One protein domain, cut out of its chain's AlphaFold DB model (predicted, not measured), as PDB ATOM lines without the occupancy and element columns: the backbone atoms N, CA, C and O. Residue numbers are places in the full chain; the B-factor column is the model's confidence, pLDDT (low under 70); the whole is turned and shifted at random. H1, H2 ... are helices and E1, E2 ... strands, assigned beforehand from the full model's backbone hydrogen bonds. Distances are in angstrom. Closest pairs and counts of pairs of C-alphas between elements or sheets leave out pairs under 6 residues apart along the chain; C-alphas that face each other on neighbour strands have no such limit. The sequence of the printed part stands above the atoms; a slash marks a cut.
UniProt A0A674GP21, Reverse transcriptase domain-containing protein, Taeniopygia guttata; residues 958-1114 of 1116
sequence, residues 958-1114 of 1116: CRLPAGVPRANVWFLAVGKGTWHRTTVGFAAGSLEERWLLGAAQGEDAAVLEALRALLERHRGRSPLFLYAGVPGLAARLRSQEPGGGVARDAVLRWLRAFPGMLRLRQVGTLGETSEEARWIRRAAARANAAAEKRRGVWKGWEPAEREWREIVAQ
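This is residues 958 to 1114 of the 1116 residues of the protein "Reverse transcriptase domain-containing protein" of Taeniopygia guttata (UniProt A0A674GP21). A twisted sheet of six strands curls round the helix H1 on one face, while the longest helix, H4, covers E1, E2 and E3 on the opposite face, giving three layers. H3 packs on H1 away from the sheet, the short H2 only grazes the sheet, and H5 follows the edge strand E6 and points away from the body. The printed part has 157 residues with five named helices and six named strands, in the order E1 E2 E3 H1 E4 H2 H3 E5 H4 E6 H5. The sheet is mixed, E5 E4 E1 E2 E3 E6 from edge to edge, and the class is mixed, helices and strands. The whole is compact, with a radius of gyration of the C-alphas of 15.4 A, and rounded, with spans of 41 by 37 by 36 A.

E1, residues 969 to 976, and E2, residues 983 to 990, form an antiparallel hairpin, with N 973 and O 987 at 3.0 A, within hydrogen-bond range. E3, residues 995 to 1001, forms a second hairpin with E2, with N 986 and O 998 at 2.9 A; E1 E2 E3 is a meander, each strand the antiparallel neighbour of the one before. H1, residues 1003 to 1017, is on the sheet, which curls round it; its closest C-alphas to E3 are those of Ala 1006 and Ala 1000, 4.9 A apart. E4, residues 1024 to 1028, is parallel to E1, with N 972 and O 1027 at 2.8 A. E3, H1 and E4 make a split strand-helix-strand unit, two strands running the same way with E1 and E2 between them, and its crossover is right-handed. H2, residues 1033 to 1036, only grazes the sheet with residues 1033 to 1034. H3, residues 1045 to 1057, is not on the sheet; it touches H1, the same way at a steep tilt of 43 degrees, closest at the C-alphas of Arg 1012 and Val 1051, 5.6 A apart. E5, residues 1062 to 1066, is an edge strand parallel to E4, with N 1065 and O 1026 at 2.9 A; E4, H2, H3 and E5 make a strand-helix-strand unit, two parallel neighbours with helices between, also right-handed in its crossover. H4, residues 1075 to 1093, is on the face opposite to that of H1; the C-alphas of Ala 1091 and Gly 985, its closest pair with E2, are 4.2 A apart. E6, residues 1098 to 1102, is the other edge strand, antiparallel to E3, with N 1100 and O 997 at 2.8 A. H5, residues 1105 to 1114, is not on the sheet and touches no helix. Every O i to N i+4 pair is within hydrogen-bond range in H1, H3, H4 and H5, while H2 is too short for such a pair.

E1 begins at C-alpha 969, (36.930, 20.038, -15.892), and runs 24.1 A from first to last C-alpha. E2 runs 23.8 A and E3 20.3 A. H1 is 21.7 A long, H3 18.8 A and H4 27.4 A, with C-alpha 1075 at (32.997, 10.052, -9.554). E4, E5 and E6 have five residues each, and H2 has four. H5, 14.1 A long, ends at C-alpha 1114, (64.494, 18.682, -15.415).

The C-alphas farthest apart are those of Gln 1040 and Ala 1113, 49.5 A. The printed part has no cut, and no link between named elements is long. The mean pLDDT of the printed part is 78.0, and 31 residues are under 70, among them residues 977 to 982, 1038 to 1045, 1068 to 1073 and 1093 to 1097.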
ATOM      1  N   CYS A 958      29.741  11.563 -16.599       77.56
ATOM      2  CA  CYS A 958      29.526  10.449 -17.533       77.56
ATOM      3  C   CYS A 958      28.731  10.826 -18.801       77.56
ATOM      4  O   CYS A 958      28.572   9.998 -19.693       77.56
ATOM      5  N   ARG A 959      28.231  12.066 -18.887       79.56
ATOM      6  CA  ARG A 959      27.508  12.637 -20.037       79.56
ATOM      7  C   ARG A 959      28.242  13.849 -20.636       79.56
ATOM      8  O   ARG A 959      27.644  14.632 -21.376       79.56
ATOM      9  N   LEU A 960      29.532  14.030 -20.331       81.50
ATOM     10  CA  LEU A 960      30.371  15.025 -21.001       81.50
ATOM     11  C   LEU A 960      30.638  14.617 -22.465       81.50
ATOM     12  O   LEU A 960      30.975  13.461 -22.720       81.50
ATOM     13  N   PRO A 961      30.549  15.545 -23.438       78.38
ATOM     14  CA  PRO A 961      30.944  15.266 -24.817       78.38
ATOM     15  C   PRO A 961      32.425  14.882 -24.923       78.38
ATOM     16  O   PRO A 961      33.280  15.543 -24.334       78.38
ATOM     17  N   ALA A 962      32.745  13.882 -25.751       69.44
ATOM     18  CA  ALA A 962      34.102  13.339 -25.902       69.44
ATOM     19  C   ALA A 962      35.178  14.366 -26.333       69.44
ATOM     20  O   ALA A 962      36.366  14.130 -26.142       69.44
ATOM     21  N   GLY A 963      34.776  15.518 -26.883       76.06
ATOM     22  CA  GLY A 963      35.669  16.625 -27.250       76.06
ATOM     23  C   GLY A 963      36.002  17.621 -26.125       76.06
ATOM     24  O   GLY A 963      36.573  18.672 -26.415       76.06
ATOM     25  N   VAL A 964      35.619  17.369 -24.866       81.81
ATOM     26  CA  VAL A 964      35.942  18.254 -23.727       81.81
ATOM     27  C   VAL A 964      37.345  17.941 -23.173       81.81
ATOM     28  O   VAL A 964      37.566  16.828 -22.697       81.81
ATOM     29  N   PRO A 965      38.296  18.901 -23.158       83.75
ATOM     30  CA  PRO A 965      39.617  18.684 -22.563       83.75
ATOM     31  C   PRO A 965      39.533  18.436 -21.054       83.75
ATOM     32  O   PRO A 965      38.825  19.157 -20.346       83.75
ATOM     33  N   ARG A 966      40.315  17.483 -20.529       82.19
ATOM     34  CA  ARG A 966      40.360  17.182 -19.085       82.19
ATOM     35  C   ARG A 966      40.818  18.400 -18.262       82.19
ATOM     36  O   ARG A 966      40.246  18.667 -17.208       82.19
ATOM     37  N   ALA A 967      41.726  19.216 -18.803       82.19
ATOM     38  CA  ALA A 967      42.141  20.520 -18.274       82.19
ATOM     39  C   ALA A 967      40.988  21.502 -17.984       82.19
ATOM     40  O   ALA A 967      41.138  22.389 -17.141       82.19
ATOM     41  N   ASN A 968      39.849  21.370 -18.674       87.62
ATOM     42  CA  ASN A 968      38.695  22.259 -18.534       87.62
ATOM     43  C   ASN A 968      37.679  21.782 -17.481       87.62
ATOM     44  O   ASN A 968      36.699  22.490 -17.243       87.62
ATOM     45  N   VAL A 969      37.868  20.612 -16.867       89.44
ATOM     46  CA  VAL A 969      36.930  20.038 -15.892       89.44
ATOM     47  C   VAL A 969      37.505  20.165 -14.485       89.44
ATOM     48  O   VAL A 969      38.568  19.614 -14.205       89.44
ATOM     49  N   TRP A 970      36.796  20.888 -13.614       92.69
ATOM     50  CA  TRP A 970      37.240  21.253 -12.266       92.69
ATOM     51  C   TRP A 970      36.196  20.934 -11.193       92.69
ATOM     52  O   TRP A 970      34.994  21.098 -11.406       92.69
ATOM     53  N   PHE A 971      36.674  20.553 -10.010       92.25
ATOM     54  CA  PHE A 971      35.876  20.190  -8.840       92.25
ATOM     55  C   PHE A 971      36.243  21.093  -7.660       92.25
ATOM     56  O   PHE A 971      37.348  20.983  -7.133       92.25
ATOM     57  N   LEU A 972      35.336  21.987  -7.256       92.50
ATOM     58  CA  LEU A 972      35.544  22.995  -6.209       92.50
ATOM     59  C   LEU A 972      34.821  22.623  -4.907       92.50
ATOM     60  O   LEU A 972      33.610  22.390  -4.894       92.50
ATOM     61  N   ALA A 973      35.558  22.668  -3.799       90.06
ATOM     62  CA  ALA A 973      35.032  22.554  -2.444       90.06
ATOM     63  C   ALA A 973      35.669  23.592  -1.503       90.06
ATOM     64  O   ALA A 973      36.741  24.141  -1.778       90.06
ATOM     65  N   VAL A 974      35.008  23.833  -0.370       88.94
ATOM     66  CA  VAL A 974      35.529  24.643   0.740       88.94
ATOM     67  C   VAL A 974      35.509  23.850   2.038       88.94
ATOM     68  O   VAL A 974      34.695  22.942   2.203       88.94
ATOM     69  N   GLY A 975      36.418  24.196   2.944       83.75
ATOM     70  CA  GLY A 975      36.647  23.507   4.206       83.75
ATOM     71  C   GLY A 975      36.787  24.490   5.363       83.75
ATOM     72  O   GLY A 975      37.359  25.569   5.205       83.75
ATOM     73  N   LYS A 976      36.240  24.143   6.529       78.62
ATOM     74  CA  LYS A 976      36.261  24.995   7.729       78.62
ATOM     75  C   LYS A 976      37.278  24.420   8.708       78.62
ATOM     76  O   LYS A 976      37.132  23.281   9.138       78.62
ATOM     77  N   GLY A 977      38.311  25.200   9.025       65.19
ATOM     78  CA  GLY A 977      39.379  24.766   9.924       65.19
ATOM     79  C   GLY A 977      38.863  24.581  11.349       65.19
ATOM     80  O   GLY A 977      38.172  25.453  11.879       65.19
ATOM     81  N   THR A 978      39.233  23.468  11.978       61.31
ATOM     82  CA  THR A 978      38.791  23.065  13.326       61.31
ATOM     83  C   THR A 978      39.069  24.121  14.407       61.31
ATOM     84  O   THR A 978      38.244  24.334  15.293       61.31
ATOM     85  N   TRP A 979      40.188  24.846  14.299       54.97
ATOM     86  CA  TRP A 979      40.668  25.786  15.323       54.97
ATOM     87  C   TRP A 979      40.276  27.259  15.113       54.97
ATOM     88  O   TRP A 979      40.382  28.060  16.045       54.97
ATOM     89  N   HIS A 980      39.863  27.669  13.908       54.25
ATOM     90  CA  HIS A 980      39.731  29.090  13.541       54.25
ATOM     91  C   HIS A 980      38.422  29.381  12.795       54.25
ATOM     92  O   HIS A 980      38.390  29.424  11.566       54.25
ATOM     93  N   ARG A 981      37.355  29.680  13.555       58.69
ATOM     94  CA  ARG A 981      35.976  29.930  13.069       58.69
ATOM     95  C   ARG A 981      35.827  30.973  11.944       58.69
ATOM     96  O   ARG A 981      34.785  31.001  11.298       58.69
ATOM     97  N   THR A 982      36.822  31.829  11.708       66.69
ATOM     98  CA  THR A 982      36.807  32.870  10.665       66.69
ATOM     99  C   THR A 982      37.529  32.488   9.369       66.69
ATOM    100  O   THR A 982      37.288  33.128   8.347       66.69
ATOM    101  N   THR A 983      38.406  31.476   9.378       76.19
ATOM    102  CA  THR A 983      39.232  31.105   8.211       76.19
ATOM    103  C   THR A 983      38.634  29.899   7.492       76.19
ATOM    104  O   THR A 983      38.447  28.836   8.082       76.19
ATOM    105  N   VAL A 984      38.346  30.065   6.202       84.75
ATOM    106  CA  VAL A 984      37.791  29.025   5.330       84.75
ATOM    107  C   VAL A 984      38.807  28.715   4.236       84.75
ATOM    108  O   VAL A 984      39.223  29.599   3.486       84.75
ATOM    109  N   GLY A 985      39.220  27.454   4.159       86.19
ATOM    110  CA  GLY A 985      40.069  26.940   3.093       86.19
ATOM    111  C   GLY A 985      39.253  26.640   1.841       86.19
ATOM    112  O   GLY A 985      38.069  26.306   1.919       86.19
ATOM    113  N   PHE A 986      39.884  26.726   0.676       90.69
ATOM    114  CA  PHE A 986      39.304  26.306  -0.596       90.69
ATOM    115  C   PHE A 986      40.271  25.406  -1.361       90.69
ATOM    116  O   PHE A 986      41.492  25.566  -1.288       90.69
ATOM    117  N   ALA A 987      39.707  24.472  -2.121       90.00
ATOM    118  CA  ALA A 987      40.454  23.623  -3.034       90.00
ATOM    119  C   ALA A 987      39.650  23.397  -4.315       90.00
ATOM    120  O   ALA A 987      38.466  23.060  -4.261       90.00
ATOM    121  N   ALA A 988      40.313  23.539  -5.461       91.69
ATOM    122  CA  ALA A 988      39.806  23.087  -6.747       91.69
ATOM    123  C   ALA A 988      40.818  22.137  -7.399       91.69
ATOM    124  O   ALA A 988      41.983  22.499  -7.549       91.69
ATOM    125  N   GLY A 989      40.381  20.935  -7.774       89.75
ATOM    126  CA  GLY A 989      41.187  19.956  -8.520       89.75
ATOM    127  C   GLY A 989      40.638  19.741  -9.930       89.75
ATOM    128  O   GLY A 989      39.429  19.879 -10.124       89.75
ATOM    129  N   SER A 990      41.490  19.410 -10.902       90.69
ATOM    130  CA  SER A 990      41.069  19.082 -12.276       90.69
ATOM    131  C   SER A 990      41.111  17.580 -12.589       90.69
ATOM    132  O   SER A 990      41.768  16.811 -11.890       90.69
ATOM    133  N   LEU A 991      40.492  17.159 -13.703       86.38
ATOM    134  CA  LEU A 991      40.628  15.790 -14.250       86.38
ATOM    135  C   LEU A 991      42.041  15.441 -14.777       86.38
ATOM    136  O   LEU A 991      42.245  14.332 -15.283       86.38
ATOM    137  N   GLU A 992      42.993  16.373 -14.684       83.12
ATOM    138  CA  GLU A 992      44.431  16.181 -14.935       83.12
ATOM    139  C   GLU A 992      45.244  16.230 -13.627       83.12
ATOM    140  O   GLU A 992      46.458  16.375 -13.658       83.12
ATOM    141  N   GLU A 993      44.575  16.156 -12.471       82.06
ATOM    142  CA  GLU A 993      45.151  16.199 -11.119       82.06
ATOM    143  C   GLU A 993      45.981  17.463 -10.792       82.06
ATOM    144  O   GLU A 993      46.721  17.479  -9.811       82.06
ATOM    145  N   ARG A 994      45.817  18.565 -11.547       87.12
ATOM    146  CA  ARG A 994      46.307  19.893 -11.126       87.12
ATOM    147  C   ARG A 994      45.429  20.443 -10.008       87.12
ATOM    148  O   ARG A 994      44.205  20.295 -10.065       87.12
ATOM    149  N   TRP A 995      46.022  21.167  -9.059       89.56
ATOM    150  CA  TRP A 995      45.286  21.753  -7.933       89.56
ATOM    151  C   TRP A 995      45.486  23.261  -7.797       89.56
ATOM    152  O   TRP A 995      46.572  23.799  -7.999       89.56
ATOM    153  N   LEU A 996      44.418  23.930  -7.378       90.50
ATOM    154  CA  LEU A 996      44.404  25.269  -6.805       90.50
ATOM    155  C   LEU A 996      44.013  25.121  -5.333       90.50
ATOM    156  O   LEU A 996      42.927  24.621  -5.041       90.50
ATOM    157  N   LEU A 997      44.870  25.570  -4.419       90.00
ATOM    158  CA  LEU A 997      44.618  25.575  -2.975       90.00
ATOM    159  C   LEU A 997      44.692  27.004  -2.430       90.00
ATOM    160  O   LEU A 997      45.409  27.848  -2.972       90.00
ATOM    161  N   GLY A 998      43.990  27.273  -1.334       88.00
ATOM    162  CA  GLY A 998      44.093  28.551  -0.641       88.00
ATOM    163  C   GLY A 998      43.225  28.644   0.606       88.00
ATOM    164  O   GLY A 998      42.573  27.679   1.006       88.00
ATOM    165  N   ALA A 999      43.213  29.825   1.215       85.31
ATOM    166  CA  ALA A 999      42.305  30.174   2.300       85.31
ATOM    167  C   ALA A 999      41.914  31.655   2.234       85.31
ATOM    168  O   ALA A 999      42.656  32.483   1.701       85.31
ATOM    169  N   ALA A1000      40.745  31.981   2.784       83.62
ATOM    170  CA  ALA A1000      40.241  33.342   2.936       83.62
ATOM    171  C   ALA A1000      39.443  33.490   4.244       83.62
ATOM    172  O   ALA A1000      39.161  32.512   4.939       83.62
ATOM    173  N   GLN A1001      39.075  34.725   4.592       81.94
ATOM    174  CA  GLN A1001      38.188  34.993   5.725       81.94
ATOM    175  C   GLN A1001      36.725  34.939   5.265       81.94
ATOM    176  O   GLN A1001      36.310  35.737   4.427       81.94
ATOM    177  N   GLY A1002      35.950  34.004   5.817       79.88
ATOM    178  CA  GLY A1002      34.557  33.758   5.427       79.88
ATOM    179  C   GLY A1002      34.375  32.874   4.183       79.88
ATOM    180  O   GLY A1002      35.230  32.787   3.301       79.88
ATOM    181  N   GLU A1003      33.225  32.196   4.123       79.06
ATOM    182  CA  GLU A1003      32.921  31.171   3.114       79.06
ATOM    183  C   GLU A1003      32.782  31.757   1.700       79.06
ATOM    184  O   GLU A1003      33.441  31.288   0.776       79.06
ATOM    185  N   ASP A1004      31.990  32.819   1.527       77.62
ATOM    186  CA  ASP A1004      31.780  33.432   0.210       77.62
ATOM    187  C   ASP A1004      33.062  34.029  -0.380       77.62
ATOM    188  O   ASP A1004      33.296  33.908  -1.582       77.62
ATOM    189  N   ALA A1005      33.928  34.616   0.451       78.62
ATOM    190  CA  ALA A1005      35.218  35.132   0.002       78.62
ATOM    191  C   ALA A1005      36.123  34.005  -0.521       78.62
ATOM    192  O   ALA A1005      36.725  34.152  -1.584       78.62
ATOM    193  N   ALA A1006      36.170  32.862   0.178       82.69
ATOM    194  CA  ALA A1006      36.929  31.687  -0.249       82.69
ATOM    195  C   ALA A1006      36.427  31.142  -1.598       82.69
ATOM    196  O   ALA A1006      37.223  30.885  -2.501       82.69
ATOM    197  N   VAL A1007      35.105  31.029  -1.775       85.50
ATOM    198  CA  VAL A1007      34.497  30.535  -3.023       85.50
ATOM    199  C   VAL A1007      34.714  31.506  -4.189       85.50
ATOM    200  O   VAL A1007      35.044  31.076  -5.297       85.50
ATOM    201  N   LEU A1008      34.556  32.812  -3.959       86.12
ATOM    202  CA  LEU A1008      34.719  33.837  -4.992       86.12
ATOM    203  C   LEU A1008      36.184  34.025  -5.410       86.12
ATOM    204  O   LEU A1008      36.437  34.229  -6.596       86.12
ATOM    205  N   GLU A1009      37.147  33.916  -4.491       85.25
ATOM    206  CA  GLU A1009      38.578  33.943  -4.830       85.25
ATOM    207  C   GLU A1009      39.041  32.671  -5.549       85.25
ATOM    208  O   GLU A1009      39.797  32.764  -6.520       85.25
ATOM    209  N   ALA A1010      38.540  31.494  -5.152       87.75
ATOM    210  CA  ALA A1010      38.789  30.251  -5.878       87.75
ATOM    211  C   ALA A1010      38.283  30.347  -7.328       87.75
ATOM    212  O   ALA A1010      39.032  30.111  -8.277       87.75
ATOM    213  N   LEU A1011      37.027  30.773  -7.503       88.06
ATOM    214  CA  LEU A1011      36.419  30.962  -8.818       88.06
ATOM    215  C   LEU A1011      37.154  32.034  -9.635       88.06
ATOM    216  O   LEU A1011      37.437  31.812 -10.810       88.06
ATOM    217  N   ARG A1012      37.536  33.163  -9.021       87.75
ATOM    218  CA  ARG A1012      38.352  34.193  -9.677       87.75
ATOM    219  C   ARG A1012      39.669  33.619 -10.194       87.75
ATOM    220  O   ARG A1012      39.991  33.839 -11.354       87.75
ATOM    221  N   ALA A1013      40.405  32.868  -9.378       86.69
ATOM    222  CA  ALA A1013      41.700  32.311  -9.765       86.69
ATOM    223  C   ALA A1013      41.599  31.272 -10.901       86.69
ATOM    224  O   ALA A1013      42.468  31.246 -11.774       86.69
ATOM    225  N   LEU A1014      40.531  30.464 -10.940       88.62
ATOM    226  CA  LEU A1014      40.247  29.568 -12.071       88.62
ATOM    227  C   LEU A1014      39.979  30.359 -13.363       88.62
ATOM    228  O   LEU A1014      40.586  30.081 -14.397       88.62
ATOM    229  N   LEU A1015      39.124  31.387 -13.302       87.25
ATOM    230  CA  LEU A1015      38.771  32.224 -14.458       87.25
ATOM    231  C   LEU A1015      39.933  33.125 -14.934       87.25
ATOM    232  O   LEU A1015      40.052  33.382 -16.129       87.25
ATOM    233  N   GLU A1016      40.822  33.556 -14.031       82.88
ATOM    234  CA  GLU A1016      42.078  34.263 -14.345       82.88
ATOM    235  C   GLU A1016      43.061  33.381 -15.142       82.88
ATOM    236  O   GLU A1016      43.812  33.895 -15.977       82.88
ATOM    237  N   ARG A1017      43.062  32.058 -14.912       80.50
ATOM    238  CA  ARG A1017      43.931  31.098 -15.621       80.50
ATOM    239  C   ARG A1017      43.305  30.556 -16.915       80.50
ATOM    240  O   ARG A1017      44.046  30.117 -17.795       80.50
ATOM    241  N   HIS A1018      41.978  30.600 -17.068       80.19
ATOM    242  CA  HIS A1018      41.285  30.048 -18.239       80.19
ATOM    243  C   HIS A1018      41.508  30.881 -19.512       80.19
ATOM    244  O   HIS A1018      40.823  31.871 -19.762       80.19
ATOM    245  N   ARG A1019      42.468  30.454 -20.343       65.00
ATOM    246  CA  ARG A1019      42.790  31.059 -21.654       65.00
ATOM    247  C   ARG A1019      42.224  30.279 -22.854       65.00
ATOM    248  O   ARG A1019      42.551  30.592 -23.997       65.00
ATOM    249  N   GLY A1020      41.422  29.239 -22.612       61.94
ATOM    250  CA  GLY A1020      40.891  28.358 -23.654       61.94
ATOM    251  C   GLY A1020      39.758  28.983 -24.477       61.94
ATOM    252  O   GLY A1020      38.988  29.799 -23.980       61.94
ATOM    253  N   ARG A1021      39.606  28.541 -25.736       68.44
ATOM    254  CA  ARG A1021      38.428  28.840 -26.586       68.44
ATOM    255  C   ARG A1021      37.216  27.934 -26.294       68.44
ATOM    256  O   ARG A1021      36.193  28.038 -26.961       68.44
ATOM    257  N   SER A1022      37.360  27.015 -25.344       79.94
ATOM    258  CA  SER A1022      36.396  25.983 -24.966       79.94
ATOM    259  C   SER A1022      35.823  26.254 -23.564       79.94
ATOM    260  O   SER A1022      36.508  26.866 -22.739       79.94
ATOM    261  N   PRO A1023      34.585  25.816 -23.265       85.88
ATOM    262  CA  PRO A1023      33.953  26.075 -21.973       85.88
ATOM    263  C   PRO A1023      34.680  25.378 -20.816       85.88
ATOM    264  O   PRO A1023      35.188  24.265 -20.963       85.88
ATOM    265  N   LEU A1024      34.687  26.044 -19.665       88.50
ATOM    266  CA  LEU A1024      35.118  25.537 -18.367       88.50
ATOM    267  C   LEU A1024      33.919  24.869 -17.674       88.50
ATOM    268  O   LEU A1024      32.854  25.481 -17.543       88.50
ATOM    269  N   PHE A1025      34.086  23.628 -17.227       89.06
ATOM    270  CA  PHE A1025      33.072  22.862 -16.504       89.06
ATOM    271  C   PHE A1025      33.455  22.809 -15.027       89.06
ATOM    272  O   PHE A1025      34.506  22.277 -14.673       89.06
ATOM    273  N   LEU A1026      32.606  23.371 -14.167       90.75
ATOM    274  CA  LEU A1026      32.840  23.475 -12.734       90.75
ATOM    275  C   LEU A1026      31.768  22.707 -11.957       90.75
ATOM    276  O   LEU A1026      30.593  23.079 -11.937       90.75
ATOM    277  N   TYR A1027      32.197  21.653 -11.283       89.88
ATOM    278  CA  TYR A1027      31.400  20.876 -10.346       89.88
ATOM    279  C   TYR A1027      31.683  21.432  -8.945       89.88
ATOM    280  O   TYR A1027      32.838  21.522  -8.535       89.88
ATOM    281  N   ALA A1028      30.655  21.869  -8.221       88.69
ATOM    282  CA  ALA A1028      30.812  22.573  -6.950       88.69
ATOM    283  C   ALA A1028      30.076  21.858  -5.812       88.69
ATOM    284  O   ALA A1028      28.858  21.700  -5.856       88.69
ATOM    285  N   GLY A1029      30.809  21.514  -4.752       83.00
ATOM    286  CA  GLY A1029      30.263  20.973  -3.498       83.00
ATOM    287  C   GLY A1029      29.707  22.047  -2.555       83.00
ATOM    288  O   GLY A1029      29.526  21.792  -1.369       83.00
ATOM    289  N   VAL A1030      29.495  23.270  -3.055       80.69
ATOM    290  CA  VAL A1030      29.048  24.429  -2.273       80.69
ATOM    291  C   VAL A1030      27.565  24.690  -2.553       80.69
ATOM    292  O   VAL A1030      27.222  25.052  -3.686       80.69
ATOM    293  N   PRO A1031      26.670  24.551  -1.557       75.81
ATOM    294  CA  PRO A1031      25.245  24.734  -1.770       75.81
ATOM    295  C   PRO A1031      24.909  26.190  -2.108       75.81
ATOM    296  O   PRO A1031      25.323  27.140  -1.434       75.81
ATOM    297  N   GLY A1032      24.133  26.359  -3.176       70.62
ATOM    298  CA  GLY A1032      23.606  27.641  -3.615       70.62
ATOM    299  C   GLY A1032      24.571  28.498  -4.432       70.62
ATOM    300  O   GLY A1032      24.184  29.611  -4.765       70.62
ATOM    301  N   LEU A1033      25.774  28.043  -4.816       78.06
ATOM    302  CA  LEU A1033      26.735  28.871  -5.577       78.06
ATOM    303  C   LEU A1033      26.117  29.499  -6.847       78.06
ATOM    304  O   LEU A1033      26.297  30.688  -7.112       78.06
ATOM    305  N   ALA A1034      25.293  28.740  -7.575       70.88
ATOM    306  CA  ALA A1034      24.539  29.253  -8.722       70.88
ATOM    307  C   ALA A1034      23.578  30.403  -8.351       70.88
ATOM    308  O   ALA A1034      23.352  31.301  -9.155       70.88
ATOM    309  N   ALA A1035      22.978  30.383  -7.158       69.00
ATOM    310  CA  ALA A1035      22.124  31.459  -6.650       69.00
ATOM    311  C   ALA A1035      22.953  32.636  -6.102       69.00
ATOM    312  O   ALA A1035      22.665  33.782  -6.444       69.00
ATOM    313  N   ARG A1036      24.038  32.370  -5.357       73.94
ATOM    314  CA  ARG A1036      24.954  33.397  -4.822       73.94
ATOM    315  C   ARG A1036      25.594  34.246  -5.931       73.94
ATOM    316  O   ARG A1036      25.828  35.429  -5.706       73.94
ATOM    317  N   LEU A1037      25.819  33.681  -7.126       71.69
ATOM    318  CA  LEU A1037      26.282  34.402  -8.328       71.69
ATOM    319  C   LEU A1037      25.169  35.124  -9.114       71.69
ATOM    320  O   LEU A1037      25.479  35.996  -9.923       71.69
ATOM    321  N   ARG A1038      23.892  34.773  -8.901       67.31
ATOM    322  CA  ARG A1038      22.730  35.401  -9.564       67.31
ATOM    323  C   ARG A1038      22.067  36.502  -8.728       67.31
ATOM    324  O   ARG A1038      21.379  37.338  -9.306       67.31
ATOM    325  N   SER A1039      22.275  36.539  -7.409       62.47
ATOM    326  CA  SER A1039      21.755  37.619  -6.559       62.47
ATOM    327  C   SER A1039      22.397  38.977  -6.888       62.47
ATOM    328  O   SER A1039      23.546  39.052  -7.332       62.47
ATOM    329  N   GLN A1040      21.666  40.070  -6.653       51.38
ATOM    330  CA  GLN A1040      22.158  41.441  -6.874       51.38
ATOM    331  C   GLN A1040      22.646  42.128  -5.581       51.38
ATOM    332  O   GLN A1040      22.854  43.336  -5.572       51.38
ATOM    333  N   GLU A1041      22.870  41.349  -4.516       49.59
ATOM    334  CA  GLU A1041      23.335  41.814  -3.200       49.59
ATOM    335  C   GLU A1041      24.589  42.714  -3.283       49.59
ATOM    336  O   GLU A1041      25.659  42.241  -3.701       49.59
ATOM    337  N   PRO A1042      24.507  43.995  -2.867       40.62
ATOM    338  CA  PRO A1042      25.589  44.968  -3.005       40.62
ATOM    339  C   PRO A1042      26.638  44.843  -1.880       40.62
ATOM    340  O   PRO A1042      26.853  45.779  -1.116       40.62
ATOM    341  N   GLY A1043      27.309  43.686  -1.776       48.25
ATOM    342  CA  GLY A1043      28.274  43.424  -0.689       48.25
ATOM    343  C   GLY A1043      29.476  42.512  -0.987       48.25
ATOM    344  O   GLY A1043      30.354  42.379  -0.142       48.25
ATOM    345  N   GLY A1044      29.574  41.878  -2.161       53.56
ATOM    346  CA  GLY A1044      30.532  40.772  -2.378       53.56
ATOM    347  C   GLY A1044      31.990  41.118  -2.729       53.56
ATOM    348  O   GLY A1044      32.747  40.217  -3.094       53.56
ATOM    349  N   GLY A1045      32.389  42.390  -2.657       65.44
ATOM    350  CA  GLY A1045      33.779  42.832  -2.828       65.44
ATOM    351  C   GLY A1045      34.429  42.579  -4.203       65.44
ATOM    352  O   GLY A1045      33.810  42.130  -5.170       65.44
ATOM    353  N   VAL A1046      35.735  42.871  -4.278       70.44
ATOM    354  CA  VAL A1046      36.523  42.906  -5.531       70.44
ATOM    355  C   VAL A1046      36.507  41.570  -6.291       70.44
ATOM    356  O   VAL A1046      36.510  41.563  -7.526       70.44
ATOM    357  N   ALA A1047      36.454  40.442  -5.575       69.31
ATOM    358  CA  ALA A1047      36.403  39.109  -6.173       69.31
ATOM    359  C   ALA A1047      35.095  38.874  -6.955       69.31
ATOM    360  O   ALA A1047      35.145  38.447  -8.110       69.31
ATOM    361  N   ARG A1048      33.935  39.231  -6.377       77.50
ATOM    362  CA  ARG A1048      32.626  39.139  -7.051       77.50
ATOM    363  C   ARG A1048      32.593  40.001  -8.306       77.50
ATOM    364  O   ARG A1048      32.175  39.523  -9.356       77.50
ATOM    365  N   ASP A1049      33.106  41.226  -8.234       74.44
ATOM    366  CA  ASP A1049      33.147  42.126  -9.388       74.44
ATOM    367  C   ASP A1049      34.100  41.649 -10.488       74.44
ATOM    368  O   ASP A1049      33.847  41.896 -11.668       74.44
ATOM    369  N   ALA A1050      35.198  40.968 -10.155       75.94
ATOM    370  CA  ALA A1050      36.054  40.317 -11.148       75.94
ATOM    371  C   ALA A1050      35.324  39.156 -11.849       75.94
ATOM    372  O   ALA A1050      35.250  39.137 -13.079       75.94
ATOM    373  N   VAL A1051      34.713  38.247 -11.080       78.19
ATOM    374  CA  VAL A1051      33.953  37.097 -11.601       78.19
ATOM    375  C   VAL A1051      32.766  37.549 -12.463       78.19
ATOM    376  O   VAL A1051      32.605  37.074 -13.585       78.19
ATOM    377  N   LEU A1052      31.963  38.512 -11.999       79.06
ATOM    378  CA  LEU A1052      30.809  39.019 -12.751       79.06
ATOM    379  C   LEU A1052      31.215  39.792 -14.014       79.06
ATOM    380  O   LEU A1052      30.497  39.727 -15.011       79.06
ATOM    381  N   ARG A1053      32.359  40.494 -14.026       76.75
ATOM    382  CA  ARG A1053      32.905  41.081 -15.265       76.75
ATOM    383  C   ARG A1053      33.341  40.003 -16.256       76.75
ATOM    384  O   ARG A1053      33.013  40.123 -17.432       76.75
ATOM    385  N   TRP A1054      34.011  38.947 -15.793       80.88
ATOM    386  CA  TRP A1054      34.426  37.827 -16.644       80.88
ATOM    387  C   TRP A1054      33.217  37.111 -17.261       80.88
ATOM    388  O   TRP A1054      33.156  36.949 -18.475       80.88
ATOM    389  N   LEU A1055      32.205  36.766 -16.458       77.12
ATOM    390  CA  LEU A1055      31.006  36.059 -16.937       77.12
ATOM    391  C   LEU A1055      30.159  36.887 -17.917       77.12
ATOM    392  O   LEU A1055      29.516  36.319 -18.795       77.12
ATOM    393  N   ARG A1056      30.183  38.223 -17.805       74.38
ATOM    394  CA  ARG A1056      29.565  39.139 -18.782       74.38
ATOM    395  C   ARG A1056      30.383  39.276 -20.073       74.38
ATOM    396  O   ARG A1056      29.798  39.520 -21.121       74.38
ATOM    397  N   ALA A1057      31.707  39.123 -20.010       70.00
ATOM    398  CA  ALA A1057      32.585  39.138 -21.182       70.00
ATOM    399  C   ALA A1057      32.582  37.801 -21.952       70.00
ATOM    400  O   ALA A1057      32.756  37.796 -23.169       70.00
ATOM    401  N   PHE A1058      32.359  36.682 -21.253       72.00
ATOM    402  CA  PHE A1058      32.395  35.324 -21.805       72.00
ATOM    403  C   PHE A1058      31.115  34.527 -21.460       72.00
ATOM    404  O   PHE A1058      31.175  33.528 -20.733       72.00
ATOM    405  N   PRO A1059      29.934  34.948 -21.960       74.12
ATOM    406  CA  PRO A1059      28.675  34.252 -21.699       74.12
ATOM    407  C   PRO A1059      28.733  32.794 -22.178       74.12
ATOM    408  O   PRO A1059      29.239  32.493 -23.257       74.12
ATOM    409  N   GLY A1060      28.235  31.869 -21.353       74.00
ATOM    410  CA  GLY A1060      28.234  30.430 -21.643       74.00
ATOM    411  C   GLY A1060      29.588  29.708 -21.529       74.00
ATOM    412  O   GLY A1060      29.618  28.485 -21.671       74.00
ATOM    413  N   MET A1061      30.696  30.410 -21.241       83.44
ATOM    414  CA  MET A1061      32.017  29.781 -21.049       83.44
ATOM    415  C   MET A1061      32.245  29.190 -19.654       83.44
ATOM    416  O   MET A1061      33.174  28.405 -19.501       83.44
ATOM    417  N   LEU A1062      31.402  29.496 -18.664       85.81
ATOM    418  CA  LEU A1062      31.321  28.729 -17.418       85.81
ATOM    419  C   LEU A1062      30.045  27.884 -17.432       85.81
ATOM    420  O   LEU A1062      28.945  28.430 -17.520       85.81
ATOM    421  N   ARG A1063      30.194  26.565 -17.297       86.94
ATOM    422  CA  ARG A1063      29.106  25.622 -17.003       86.94
ATOM    423  C   ARG A1063      29.247  25.159 -15.558       86.94
ATOM    424  O   ARG A1063      30.323  24.712 -15.177       86.94
ATOM    425  N   LEU A1064      28.186  25.266 -14.760       87.56
ATOM    426  CA  LEU A1064      28.220  24.971 -13.323       87.56
ATOM    427  C   LEU A1064      27.238  23.849 -12.973       87.56
ATOM    428  O   LEU A1064      26.072  23.913 -13.350       87.56
ATOM    429  N   ARG A1065      27.672  22.854 -12.198       85.62
ATOM    430  CA  ARG A1065      26.786  21.863 -11.563       85.62
ATOM    431  C   ARG A1065      27.035  21.860 -10.062       85.62
ATOM    432  O   ARG A1065      28.181  21.838  -9.622       85.62
ATOM    433  N   GLN A1066      25.964  21.905  -9.277       83.94
ATOM    434  CA  GLN A1066      26.046  21.718  -7.832       83.94
ATOM    435  C   GLN A1066      25.981  20.218  -7.538       83.94
ATOM    436  O   GLN A1066      25.059  19.549  -7.997       83.94
ATOM    437  N   VAL A1067      26.948  19.705  -6.782       80.06
ATOM    438  CA  VAL A1067      27.030  18.293  -6.389       80.06
ATOM    439  C   VAL A1067      26.649  18.189  -4.914       80.06
ATOM    440  O   VAL A1067      27.191  18.917  -4.082       80.06
ATOM    441  N   GLY A1068      25.682  17.328  -4.596       66.44
ATOM    442  CA  GLY A1068      25.227  17.103  -3.223       66.44
ATOM    443  C   GLY A1068      26.257  16.357  -2.371       66.44
ATOM    444  O   GLY A1068      27.097  15.623  -2.883       66.44
ATOM    445  N   THR A1069      26.179  16.528  -1.051       52.78
ATOM    446  CA  THR A1069      27.016  15.814  -0.067       52.78
ATOM    447  C   THR A1069      26.431  14.470   0.383       52.78
ATOM    448  O   THR A1069      27.083  13.749   1.135       52.78
ATOM    449  N   LEU A1070      25.219  14.131  -0.065       44.25
ATOM    450  CA  LEU A1070      24.459  12.939   0.314       44.25
ATOM    451  C   LEU A1070      24.009  12.203  -0.956       44.25
ATOM    452  O   LEU A1070      23.436  12.833  -1.843       44.25
ATOM    453  N   GLY A1071      24.252  10.890  -1.015       49.88
ATOM    454  CA  GLY A1071      23.814  10.015  -2.112       49.88
ATOM    455  C   GLY A1071      24.932   9.515  -3.041       49.88
ATOM    456  O   GLY A1071      25.425  10.244  -3.896       49.88
ATOM    457  N   GLU A1072      25.239   8.221  -2.904       51.25
ATOM    458  CA  GLU A1072      25.721   7.323  -3.970       51.25
ATOM    459  C   GLU A1072      27.113   7.557  -4.613       51.25
ATOM    460  O   GLU A1072      27.908   8.428  -4.254       51.25
ATOM    461  N   THR A1073      27.487   6.622  -5.493       58.31
ATOM    462  CA  THR A1073      28.870   6.216  -5.811       58.31
ATOM    463  C   THR A1073      29.565   7.036  -6.906       58.31
ATOM    464  O   THR A1073      30.619   6.631  -7.403       58.31
ATOM    465  N   SER A1074      29.016   8.199  -7.268       72.31
ATOM    466  CA  SER A1074      29.489   9.005  -8.404       72.31
ATOM    467  C   SER A1074      30.961   9.443  -8.305       72.31
ATOM    468  O   SER A1074      31.488   9.759  -7.231       72.31
ATOM    469  N   GLU A1075      31.630   9.522  -9.460       79.12
ATOM    470  CA  GLU A1075      32.997  10.052  -9.554       79.12
ATOM    471  C   GLU A1075      33.046  11.541  -9.156       79.12
ATOM    472  O   GLU A1075      33.979  11.967  -8.476       79.12
ATOM    473  N   GLU A1076      31.991  12.309  -9.466       83.69
ATOM    474  CA  GLU A1076      31.798  13.692  -8.999       83.69
ATOM    475  C   GLU A1076      31.898  13.780  -7.465       83.69
ATOM    476  O   GLU A1076      32.707  14.545  -6.933       83.69
ATOM    477  N   ALA A1077      31.155  12.943  -6.733       80.56
ATOM    478  CA  ALA A1077      31.203  12.908  -5.271       80.56
ATOM    479  C   ALA A1077      32.548  12.394  -4.722       80.56
ATOM    480  O   ALA A1077      32.909  12.703  -3.583       80.56
ATOM    481  N   ARG A1078      33.318  11.610  -5.491       83.56
ATOM    482  CA  ARG A1078      34.688  11.200  -5.127       83.56
ATOM    483  C   ARG A1078      35.658  12.383  -5.222       83.56
ATOM    484  O   ARG A1078      36.410  12.629  -4.278       83.56
ATOM    485  N   TRP A1079      35.597  13.151  -6.308       86.75
ATOM    486  CA  TRP A1079      36.416  14.351  -6.504       86.75
ATOM    487  C   TRP A1079      36.082  15.471  -5.518       86.75
ATOM    488  O   TRP A1079      36.994  16.043  -4.920       86.75
ATOM    489  N   ILE A1080      34.798  15.736  -5.268       87.00
ATOM    490  CA  ILE A1080      34.370  16.741  -4.282       87.00
ATOM    491  C   ILE A1080      34.838  16.376  -2.865       87.00
ATOM    492  O   ILE A1080      35.293  17.259  -2.139       87.00
ATOM    493  N   ARG A1081      34.839  15.089  -2.481       85.25
ATOM    494  CA  ARG A1081      35.419  14.637  -1.199       85.25
ATOM    495  C   ARG A1081      36.939  14.830  -1.132       85.25
ATOM    496  O   ARG A1081      37.426  15.342  -0.125       85.25
ATOM    497  N   ARG A1082      37.686  14.503  -2.200       87.44
ATOM    498  CA  ARG A1082      39.138  14.788  -2.292       87.44
ATOM    499  C   ARG A1082      39.428  16.292  -2.148       87.44
ATOM    500  O   ARG A1082      40.332  16.671  -1.405       87.44
ATOM    501  N   ALA A1083      38.640  17.143  -2.809       88.50
ATOM    502  CA  ALA A1083      38.756  18.595  -2.699       88.50
ATOM    503  C   ALA A1083      38.415  19.097  -1.285       88.50
ATOM    504  O   ALA A1083      39.187  19.864  -0.720       88.50
ATOM    505  N   ALA A1084      37.326  18.630  -0.666       86.88
ATOM    506  CA  ALA A1084      36.941  19.035   0.689       86.88
ATOM    507  C   ALA A1084      38.015  18.682   1.736       86.88
ATOM    508  O   ALA A1084      38.359  19.519   2.571       86.88
ATOM    509  N   ALA A1085      38.615  17.490   1.648       86.06
ATOM    510  CA  ALA A1085      39.721  17.087   2.520       86.06
ATOM    511  C   ALA A1085      40.949  18.008   2.369       86.06
ATOM    512  O   ALA A1085      41.508  18.473   3.365       86.06
ATOM    513  N   ARG A1086      41.333  18.342   1.128       88.62
ATOM    514  CA  ARG A1086      42.424  19.294   0.848       88.62
ATOM    515  C   ARG A1086      42.084  20.730   1.276       88.62
ATOM    516  O   ARG A1086      42.966  21.430   1.763       88.62
ATOM    517  N   ALA A1087      40.823  21.150   1.179       87.31
ATOM    518  CA  ALA A1087      40.359  22.456   1.651       87.31
ATOM    519  C   ALA A1087      40.403  22.575   3.187       87.31
ATOM    520  O   ALA A1087      40.841  23.603   3.698       87.31
ATOM    521  N   ASN A1088      40.031  21.521   3.926       86.12
ATOM    522  CA  ASN A1088      40.194  21.466   5.385       86.12
ATOM    523  C   ASN A1088      41.679  21.588   5.775       86.12
ATOM    524  O   ASN A1088      42.043  22.479   6.541       86.12
ATOM    525  N   ALA A1089      42.559  20.786   5.163       83.81
ATOM    526  CA  ALA A1089      44.000  20.848   5.421       83.81
ATOM    527  C   ALA A1089      44.627  22.216   5.064       83.81
ATOM    528  O   ALA A1089      45.573  22.659   5.720       83.81
ATOM    529  N   ALA A1090      44.101  22.913   4.050       82.94
ATOM    530  CA  ALA A1090      44.514  24.273   3.696       82.94
ATOM    531  C   ALA A1090      44.047  25.335   4.714       82.94
ATOM    532  O   ALA A1090      44.748  26.330   4.904       82.94
ATOM    533  N   ALA A1091      42.905  25.116   5.379       81.31
ATOM    534  CA  ALA A1091      42.384  25.978   6.444       81.31
ATOM    535  C   ALA A1091      43.153  25.825   7.769       81.31
ATOM    536  O   ALA A1091      43.265  26.780   8.533       81.31
ATOM    537  N   GLU A1092      43.682  24.630   8.048       76.06
ATOM    538  CA  GLU A1092      44.415  24.334   9.286       76.06
ATOM    539  C   GLU A1092      45.885  24.776   9.230       76.06
ATOM    540  O   GLU A1092      46.426  25.249  10.227       76.06
ATOM    541  N   LYS A1093      46.541  24.672   8.064       68.38
ATOM    542  CA  LYS A1093      47.994  24.899   7.944       68.38
ATOM    543  C   LYS A1093      48.437  26.364   7.834       68.38
ATOM    544  O   LYS A1093      49.629  26.624   7.994       68.38
ATOM    545  N   ARG A1094      47.558  27.321   7.496       63.72
ATOM    546  CA  ARG A1094      47.949  28.724   7.214       63.72
ATOM    547  C   ARG A1094      46.888  29.741   7.650       63.72
ATOM    548  O   ARG A1094      45.710  29.584   7.349       63.72
ATOM    549  N   ARG A1095      47.325  30.827   8.303       58.97
ATOM    550  CA  ARG A1095      46.488  31.996   8.637       58.97
ATOM    551  C   ARG A1095      46.565  33.060   7.537       58.97
ATOM    552  O   ARG A1095      47.638  33.302   6.993       58.97
ATOM    553  N   GLY A1096      45.452  33.753   7.291       62.81
ATOM    554  CA  GLY A1096      45.366  34.861   6.332       62.81
ATOM    555  C   GLY A1096      44.932  34.441   4.923       62.81
ATOM    556  O   GLY A1096      44.664  33.270   4.663       62.81
ATOM    557  N   VAL A1097      44.825  35.420   4.019       66.50
ATOM    558  CA  VAL A1097      44.425  35.181   2.623       66.50
ATOM    559  C   VAL A1097      45.633  34.701   1.822       66.50
ATOM    560  O   VAL A1097      46.604  35.439   1.669       66.50
ATOM    561  N   TRP A1098      45.569  33.485   1.278       79.56
ATOM    562  CA  TRP A1098      46.619  32.935   0.415       79.56
ATOM    563  C   TRP A1098      46.027  32.077  -0.708       79.56
ATOM    564  O   TRP A1098      44.949  31.504  -0.554       79.56
ATOM    565  N   LYS A1099      46.743  31.973  -1.835       83.50
ATOM    566  CA  LYS A1099      46.453  31.018  -2.915       83.50
ATOM    567  C   LYS A1099      47.743  30.447  -3.504       83.50
ATOM    568  O   LYS A1099      48.746  31.153  -3.569       83.50
ATOM    569  N   GLY A1100      47.712  29.191  -3.935       82.50
ATOM    570  CA  GLY A1100      48.824  28.490  -4.575       82.50
ATOM    571  C   GLY A1100      48.330  27.456  -5.584       82.50
ATOM    572  O   GLY A1100      47.190  26.998  -5.508       82.50
ATOM    573  N   TRP A1101      49.189  27.107  -6.538       86.50
ATOM    574  CA  TRP A1101      48.924  26.076  -7.542       86.50
ATOM    575  C   TRP A1101      49.883  24.909  -7.337       86.50
ATOM    576  O   TRP A1101      51.081  25.139  -7.185       86.50
ATOM    577  N   GLU A1102      49.371  23.684  -7.391       85.00
ATOM    578  CA  GLU A1102      50.183  22.470  -7.494       85.00
ATOM    579  C   GLU A1102      50.078  21.935  -8.937       85.00
ATOM    580  O   GLU A1102      48.965  21.882  -9.482       85.00
ATOM    581  N   PRO A1103      51.207  21.579  -9.579       81.62
ATOM    582  CA  PRO A1103      51.203  20.918 -10.882       81.62
ATOM    583  C   PRO A1103      50.609  19.504 -10.784       81.62
ATOM    584  O   PRO A1103      50.468  18.951  -9.692       81.62
ATOM    585  N   ALA A1104      50.256  18.911 -11.924       80.88
ATOM    586  CA  ALA A1104      49.859  17.503 -11.994       80.88
ATOM    587  C   ALA A1104      51.025  16.591 -11.578       80.88
ATOM    588  O   ALA A1104      52.181  16.967 -11.751       80.88
ATOM    589  N   GLU A1105      50.769  15.358 -11.125       75.06
ATOM    590  CA  GLU A1105      51.865  14.458 -10.720       75.06
ATOM    591  C   GLU A1105      52.852  14.180 -11.872       75.06
ATOM    592  O   GLU A1105      54.062  14.145 -11.663       75.06
ATOM    593  N   ARG A1106      52.356  14.072 -13.114       75.25
ATOM    594  CA  ARG A1106      53.213  13.973 -14.307       75.25
ATOM    595  C   ARG A1106      54.071  15.224 -14.508       75.25
ATOM    596  O   ARG A1106      55.263  15.091 -14.736       75.25
ATOM    597  N   GLU A1107      53.476  16.413 -14.405       79.69
ATOM    598  CA  GLU A1107      54.202  17.687 -14.517       79.69
ATOM    599  C   GLU A1107      55.237  17.831 -13.390       79.69
ATOM    600  O   GLU A1107      56.330  18.323 -13.627       79.69
ATOM    601  N   TRP A1108      54.931  17.360 -12.177       76.12
ATOM    602  CA  TRP A1108      55.871  17.335 -11.057       76.12
ATOM    603  C   TRP A1108      57.047  16.387 -11.316       76.12
ATOM    604  O   TRP A1108      58.191  16.790 -11.144       76.12
ATOM    605  N   ARG A1109      56.786  15.158 -11.783       78.69
ATOM    606  CA  ARG A1109      57.837  14.202 -12.179       78.69
ATOM    607  C   ARG A1109      58.701  14.751 -13.321       78.69
ATOM    608  O   ARG A1109      59.906  14.546 -13.306       78.69
ATOM    609  N   GLU A1110      58.105  15.469 -14.273       79.06
ATOM    610  CA  GLU A1110      58.802  16.106 -15.399       79.06
ATOM    611  C   GLU A1110      59.648  17.313 -14.955       79.06
ATOM    612  O   GLU A1110      60.786  17.437 -15.387       79.06
ATOM    613  N   ILE A1111      59.154  18.143 -14.026       78.12
ATOM    614  CA  ILE A1111      59.936  19.218 -13.383       78.12
ATOM    615  C   ILE A1111      61.107  18.629 -12.587       78.12
ATOM    616  O   ILE A1111      62.233  19.093 -12.723       78.12
ATOM    617  N   VAL A1112      60.869  17.587 -11.785       78.94
ATOM    618  CA  VAL A1112      61.917  16.901 -11.012       78.94
ATOM    619  C   VAL A1112      62.974  16.296 -11.946       78.94
ATOM    620  O   VAL A1112      64.159  16.477 -11.695       78.94
ATOM    621  N   ALA A1113      62.575  15.688 -13.065       76.38
ATOM    622  CA  ALA A1113      63.481  15.168 -14.096       76.38
ATOM    623  C   ALA A1113      64.106  16.241 -15.024       76.38
ATOM    624  O   ALA A1113      64.832  15.888 -15.946       76.38
ATOM    625  N   GLN A1114      63.810  17.528 -14.805       72.81
ATOM    626  CA  GLN A1114      64.494  18.682 -15.415       72.81
ATOM    627  C   GLN A1114      65.331  19.477 -14.391       72.81
ATOM    628  O   GLN A1114      66.021  20.425 -14.763       72.81
TER     629      GLN A1114